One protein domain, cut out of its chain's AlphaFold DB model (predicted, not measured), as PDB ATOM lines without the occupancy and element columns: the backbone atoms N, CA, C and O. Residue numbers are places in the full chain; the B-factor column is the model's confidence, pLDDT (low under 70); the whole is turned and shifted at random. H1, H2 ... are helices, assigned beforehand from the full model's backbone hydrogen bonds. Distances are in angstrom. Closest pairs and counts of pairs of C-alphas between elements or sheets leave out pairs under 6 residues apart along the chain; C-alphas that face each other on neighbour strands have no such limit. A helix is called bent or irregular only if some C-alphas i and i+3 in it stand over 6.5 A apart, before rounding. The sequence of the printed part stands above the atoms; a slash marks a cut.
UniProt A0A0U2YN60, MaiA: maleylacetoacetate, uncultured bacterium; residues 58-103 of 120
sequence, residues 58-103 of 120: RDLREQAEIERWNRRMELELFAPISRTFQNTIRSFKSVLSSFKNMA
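This is residues 58 to 103 of the 120 residues of the protein "MaiA: maleylacetoacetate" of uncultured bacterium (UniProt A0A0U2YN60). A long, nearly straight helix, H1, and a short one, H2, meet at their ends as an L. The printed part, 46 residues with H1 then H2, is all helix and extended, with radius of gyration of the C-alphas 15.9 A and spans of 46 by 20 by 13 A.

H1, residues 60 to 88, assigned by its hydrogen bonds as one helix, is bent: C-alphas 76 and 79 are 6.5 A apart. Its arms H1a, residues 60 to 76, and H1b, residues 79 to 88, stand at a shallow tilt of 20 degrees. H2, residues 90 to 99, touches H1b only at the corner, the closest C-alphas being Gln 86 and Phe 92, 5.4 A. They run opposite ways at a steep tilt of 68 degrees, only just short of about perpendicular. Every O i to N i+4 pair is within hydrogen-bond range in H1a and H1b; in H2 2 of 6 are, and 5 of 7 O i to N i+3 pairs.

H1a, 23.4 A, begins at C-alpha 60 (-38.728, -41.561, -25.501); H1b measures 14.2 A. H2, irregular with C-alphas 91 and 94 7.3 A apart, measures 15.2 A, ending at C-alpha 99 (-22.809, -6.367, -21.384).

The printed part has no cut and one tight link; pLDDT is under 70 in residues 90 to 103.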
ATOM      1  N   ARG A  58     -34.822 -43.334 -31.069       94.44
ATOM      2  CA  ARG A  58     -36.059 -43.940 -31.595       94.44
ATOM      3  C   ARG A  58     -37.201 -43.947 -30.588       94.44
ATOM      4  O   ARG A  58     -38.359 -43.832 -30.982       94.44
ATOM      5  N   ASP A  59     -36.891 -44.105 -29.304       96.81
ATOM      6  CA  ASP A  59     -37.880 -44.110 -28.229       96.81
ATOM      7  C   ASP A  59     -37.700 -42.929 -27.265       96.81
ATOM      8  O   ASP A  59     -36.682 -42.234 -27.260       96.81
ATOM      9  N   LEU A  60     -38.713 -42.695 -26.427       97.94
ATOM     10  CA  LEU A  60     -38.728 -41.561 -25.501       97.94
ATOM     11  C   LEU A  60     -37.596 -41.626 -24.464       97.94
ATOM     12  O   LEU A  60     -37.164 -40.587 -23.966       97.94
ATOM     13  N   ARG A  61     -37.130 -42.828 -24.106       98.06
ATOM     14  CA  ARG A  61     -36.064 -43.011 -23.118       98.06
ATOM     15  C   ARG A  61     -34.718 -42.633 -23.727       98.06
ATOM     16  O   ARG A  61     -33.970 -41.894 -23.092       98.06
ATOM     17  N   GLU A  62     -34.438 -43.102 -24.938       97.19
ATOM     18  CA  GLU A  62     -33.228 -42.778 -25.694       97.19
ATOM     19  C   GLU A  62     -33.158 -41.274 -25.996       97.19
ATOM     20  O   GLU A  62     -32.167 -40.625 -25.663       97.19
ATOM     21  N   GLN A  63     -34.252 -40.694 -26.501       97.69
ATOM     22  CA  GLN A  63     -34.360 -39.254 -26.766       97.69
ATOM     23  C   GLN A  63     -34.087 -38.410 -25.515       97.69
ATOM     24  O   GLN A  63     -33.366 -37.413 -25.577       97.69
ATOM     25  N   ALA A  64     -34.641 -38.807 -24.364       98.12
ATOM     26  CA  ALA A  64     -34.440 -38.090 -23.109       98.12
ATOM     27  C   ALA A  64     -32.986 -38.157 -22.616       98.12
ATOM     28  O   ALA A  64     -32.473 -37.162 -22.104       98.12
ATOM     29  N   GLU A  65     -32.305 -39.298 -22.763       98.19
ATOM     30  CA  GLU A  65     -30.892 -39.420 -22.378       98.19
ATOM     31  C   GLU A  65     -29.970 -38.622 -23.312       98.19
ATOM     32  O   GLU A  65     -29.053 -37.953 -22.829       98.19
ATOM     33  N   ILE A  66     -30.240 -38.626 -24.622       97.75
ATOM     34  CA  ILE A  66     -29.495 -37.823 -25.604       97.75
ATOM     35  C   ILE A  66     -29.669 -36.331 -25.309       97.75
ATOM     36  O   ILE A  66     -28.681 -35.612 -25.164       97.75
ATOM     37  N   GLU A  67     -30.908 -35.863 -25.136       97.50
ATOM     38  CA  GLU A  67     -31.189 -34.459 -24.817       97.50
ATOM     39  C   GLU A  67     -30.562 -34.052 -23.478       97.50
ATOM     40  O   GLU A  67     -29.989 -32.967 -23.368       97.50
ATOM     41  N   ARG A  68     -30.599 -34.926 -22.459       97.94
ATOM     42  CA  ARG A  68     -29.953 -34.667 -21.164       97.94
ATOM     43  C   ARG A  68     -28.461 -34.399 -21.337       97.94
ATOM     44  O   ARG A  68     -27.946 -33.450 -20.745       97.94
ATOM     45  N   TRP A  69     -27.759 -35.228 -22.106       97.75
ATOM     46  CA  TRP A  69     -26.333 -35.028 -22.362       97.75
ATOM     47  C   TRP A  69     -26.068 -33.800 -23.228       97.75
ATOM     48  O   TRP A  69     -25.176 -33.024 -22.891       97.75
ATOM     49  N   ASN A  70     -26.878 -33.566 -24.261       96.69
ATOM     50  CA  ASN A  70     -26.764 -32.371 -25.091       96.69
ATOM     51  C   ASN A  70     -26.899 -31.090 -24.250       96.69
ATOM     52  O   ASN A  70     -26.051 -30.203 -24.313       96.69
ATOM     53  N   ARG A  71     -27.891 -31.032 -23.353       96.19
ATOM     54  CA  ARG A  71     -28.091 -29.887 -22.453       96.19
ATOM     55  C   ARG A  71     -26.958 -29.680 -21.462       96.19
ATOM     56  O   ARG A  71     -26.600 -28.534 -21.205       96.19
ATOM     57  N   ARG A  72     -26.378 -30.751 -20.919       96.25
ATOM     58  CA  ARG A  72     -25.183 -30.640 -20.066       96.25
ATOM     59  C   ARG A  72     -24.005 -30.080 -20.852       96.25
ATOM     60  O   ARG A  72     -23.358 -29.149 -20.386       96.25
ATOM     61  N   MET A  73     -23.769 -30.584 -22.062       96.25
ATOM     62  CA  MET A  73     -22.710 -30.075 -22.935       96.25
ATOM     63  C   MET A  73     -22.914 -28.592 -23.266       96.25
ATOM     64  O   MET A  73     -21.965 -27.816 -23.201       96.25
ATOM     65  N   GLU A  74     -24.139 -28.159 -23.553       93.31
ATOM     66  CA  GLU A  74     -24.427 -26.751 -23.839       93.31
ATOM     67  C   GLU A  74     -24.255 -25.846 -22.611       93.31
ATOM     68  O   GLU A  74     -23.576 -24.818 -22.680       93.31
ATOM     69  N   LEU A  75     -24.870 -26.212 -21.485       92.69
ATOM     70  CA  LEU A  75     -24.980 -25.342 -20.313       92.69
ATOM     71  C   LEU A  75     -23.740 -25.380 -19.423       92.69
ATOM     72  O   LEU A  75     -23.323 -24.341 -18.910       92.69
ATOM     73  N   GLU A  76     -23.155 -26.559 -19.230       92.75
ATOM     74  CA  GLU A  76     -22.071 -26.769 -18.264       92.75
ATOM     75  C   GLU A  76     -20.687 -26.698 -18.912       92.75
ATOM     76  O   GLU A  76     -19.714 -26.382 -18.231       92.75
ATOM     77  N   LEU A  77     -20.589 -26.920 -20.228       90.00
ATOM     78  CA  LEU A  77     -19.314 -26.883 -20.943       90.00
ATOM     79  C   LEU A  77     -19.244 -25.715 -21.934       90.00
ATOM     80  O   LEU A  77     -18.414 -24.814 -21.788       90.00
ATOM     81  N   PHE A  78     -20.118 -25.692 -22.939       89.69
ATOM     82  CA  PHE A  78     -20.014 -24.743 -24.046       89.69
ATOM     83  C   PHE A  78     -20.263 -23.293 -23.616       89.69
ATOM     84  O   PHE A  78     -19.484 -22.410 -23.979       89.69
ATOM     85  N   ALA A  79     -21.306 -23.025 -22.828       87.94
ATOM     86  CA  ALA A  79     -21.631 -21.680 -22.361       87.94
ATOM     87  C   ALA A  79     -20.501 -21.019 -21.537       87.94
ATOM     88  O   ALA A  79     -20.100 -19.899 -21.887       87.94
ATOM     89  N   PRO A  80     -19.927 -21.652 -20.490       86.75
ATOM     90  CA  PRO A  80     -18.829 -21.048 -19.735       86.75
ATOM     91  C   PRO A  80     -17.541 -20.908 -20.557       86.75
ATOM     92  O   PRO A  80     -16.843 -19.895 -20.420       86.75
ATOM     93  N   ILE A  81     -17.236 -21.857 -21.453       87.19
ATOM     94  CA  ILE A  81     -16.092 -21.745 -22.372       87.19
ATOM     95  C   ILE A  81     -16.287 -20.561 -23.318       87.19
ATOM     96  O   ILE A  81     -15.411 -19.702 -23.407       87.19
ATOM     97  N   SER A  82     -17.447 -20.465 -23.966       85.44
ATOM     98  CA  SER A  82     -17.782 -19.372 -24.883       85.44
ATOM     99  C   SER A  82     -17.703 -18.020 -24.187       85.44
ATOM    100  O   SER A  82     -17.113 -17.076 -24.713       85.44
ATOM    101  N   ARG A  83     -18.219 -17.927 -22.957       80.19
ATOM    102  CA  ARG A  83     -18.120 -16.713 -22.147       80.19
ATOM    103  C   ARG A  83     -16.668 -16.373 -21.828       80.19
ATOM    104  O   ARG A  83     -16.276 -15.215 -21.956       80.19
ATOM    105  N   THR A  84     -15.856 -17.351 -21.441       82.69
ATOM    106  CA  THR A  84     -14.429 -17.138 -21.156       82.69
ATOM    107  C   THR A  84     -13.682 -16.676 -22.404       82.69
ATOM    108  O   THR A  84     -12.950 -15.688 -22.354       82.69
ATOM    109  N   PHE A  85     -13.913 -17.327 -23.539       82.31
ATOM    110  CA  PHE A  85     -13.333 -16.977 -24.832       82.31
ATOM    111  C   PHE A  85     -13.678 -15.540 -25.241       82.31
ATOM    112  O   PHE A  85     -12.781 -14.736 -25.502       82.31
ATOM    113  N   GLN A  86     -14.960 -15.169 -25.185       76.12
ATOM    114  CA  GLN A  86     -15.414 -13.808 -25.490       76.12
ATOM    115  C   GLN A  86     -14.782 -12.769 -24.549       76.12
ATOM    116  O   GLN A  86     -14.424 -11.681 -24.991       76.12
ATOM    117  N   ASN A  87     -14.592 -13.110 -23.266       76.06
ATOM    118  CA  ASN A  87     -13.968 -12.242 -22.255       76.06
ATOM    119  C   ASN A  87     -12.449 -12.114 -22.345       76.06
ATOM    120  O   ASN A  87     -11.888 -11.148 -21.821       76.06
ATOM    121  N   THR A  88     -11.777 -13.057 -22.991       75.62
ATOM    122  CA  THR A  88     -10.311 -13.106 -23.039       75.62
ATOM    123  C   THR A  88      -9.762 -12.628 -24.377       75.62
ATOM    124  O   THR A  88      -8.714 -11.977 -24.408       75.62
ATOM    125  N   ILE A  89     -10.480 -12.850 -25.480       74.31
ATOM    126  CA  ILE A  89     -10.042 -12.403 -26.799       74.31
ATOM    127  C   ILE A  89     -10.257 -10.904 -26.990       74.31
ATOM    128  O   ILE A  89     -11.351 -10.357 -26.844       74.31
ATOM    129  N   ARG A  90      -9.177 -10.225 -27.396       59.44
ATOM    130  CA  ARG A  90      -9.151  -8.777 -27.636       59.44
ATOM    131  C   ARG A  90     -10.213  -8.332 -28.644       59.44
ATOM    132  O   ARG A  90     -10.828  -7.293 -28.422       59.44
ATOM    133  N   SER A  91     -10.458  -9.120 -29.690       65.25
ATOM    134  CA  SER A  91     -11.434  -8.828 -30.749       65.25
ATOM    135  C   SER A  91     -12.891  -8.787 -30.261       65.25
ATOM    136  O   SER A  91     -13.726  -8.181 -30.921       65.25
ATOM    137  N   PHE A  92     -13.202  -9.364 -29.091       62.47
ATOM    138  CA  PHE A  92     -14.547  -9.358 -28.496       62.47
ATOM    139  C   PHE A  92     -14.722  -8.337 -27.355       62.47
ATOM    140  O   PHE A  92     -15.825  -8.182 -26.826       62.47
ATOM    141  N   LYS A  93     -13.683  -7.558 -27.008       60.34
ATOM    142  CA  LYS A  93     -13.767  -6.537 -25.941       60.34
ATOM    143  C   LYS A  93     -14.838  -5.467 -26.183       60.34
ATOM    144  O   LYS A  93     -15.415  -4.986 -25.211       60.34
ATOM    145  N   SER A  94     -15.107  -5.097 -27.437       53.94
ATOM    146  CA  SER A  94     -16.135  -4.102 -27.793       53.94
ATOM    147  C   SER A  94     -17.566  -4.610 -27.581       53.94
ATOM    148  O   SER A  94     -18.462  -3.823 -27.297       53.94
ATOM    149  N   VAL A  95     -17.792  -5.924 -27.655       56.00
ATOM    150  CA  VAL A  95     -19.098  -6.544 -27.371       56.00
ATOM    151  C   VAL A  95     -19.367  -6.557 -25.860       56.00
ATOM    152  O   VAL A  95     -20.488  -6.336 -25.404       56.00
ATOM    153  N   LEU A  96     -18.320  -6.745 -25.055       50.31
ATOM    154  CA  LEU A  96     -18.413  -6.819 -23.594       50.31
ATOM    155  C   LEU A  96     -18.653  -5.488 -22.895       50.31
ATOM    156  O   LEU A  96     -19.239  -5.480 -21.811       50.31
ATOM    157  N   SER A  97     -18.237  -4.364 -23.482       48.38
ATOM    158  CA  SER A  97     -18.586  -3.050 -22.929       48.38
ATOM    159  C   SER A  97     -20.099  -2.841 -22.870       48.38
ATOM    160  O   SER A  97     -20.577  -2.215 -21.930       48.38
ATOM    161  N   SER A  98     -20.850  -3.436 -23.802       44.12
ATOM    162  CA  SER A  98     -22.316  -3.388 -23.821       44.12
ATOM    163  C   SER A  98     -22.946  -4.275 -22.735       44.12
ATOM    164  O   SER A  98     -23.950  -3.895 -22.139       44.12
ATOM    165  N   PHE A  99     -22.331  -5.423 -22.411       37.38
ATOM    166  CA  PHE A  99     -22.809  -6.367 -21.384       37.38
ATOM    167  C   PHE A  99     -22.375  -6.038 -19.950       37.38
ATOM    168  O   PHE A  99     -23.018  -6.486 -18.998       37.38
ATOM    169  N   LYS A 100     -21.317  -5.239 -19.759       39.25
ATOM    170  CA  LYS A 100     -20.873  -4.776 -18.429       39.25
ATOM    171  C   LYS A 100     -21.969  -4.050 -17.642       39.25
ATOM    172  O   LYS A 100     -21.921  -4.046 -16.417       39.25
ATOM    173  N   ASN A 101     -22.963  -3.499 -18.334       37.84
ATOM    174  CA  ASN A 101     -24.117  -2.843 -17.725       37.84
ATOM    175  C   ASN A 101     -25.218  -3.826 -17.267       37.84
ATOM    176  O   ASN A 101     -26.179  -3.386 -16.649       37.84
ATOM    177  N   MET A 102     -25.092  -5.134 -17.545       41.25
ATOM    178  CA  MET A 102     -26.147  -6.136 -17.319       41.25
ATOM    179  C   MET A 102     -25.804  -7.240 -16.302       41.25
ATOM    180  O   MET A 102     -26.712  -7.768 -15.671       41.25
ATOM    181  N   ALA A 103     -24.534  -7.613 -16.115       39.59
ATOM    182  CA  ALA A 103     -24.183  -8.827 -15.362       39.59
ATOM    183  C   ALA A 103     -23.138  -8.574 -14.262       39.59
ATOM    184  O   ALA A 103     -21.939  -8.802 -14.429       39.59
TER     185      ALA A 103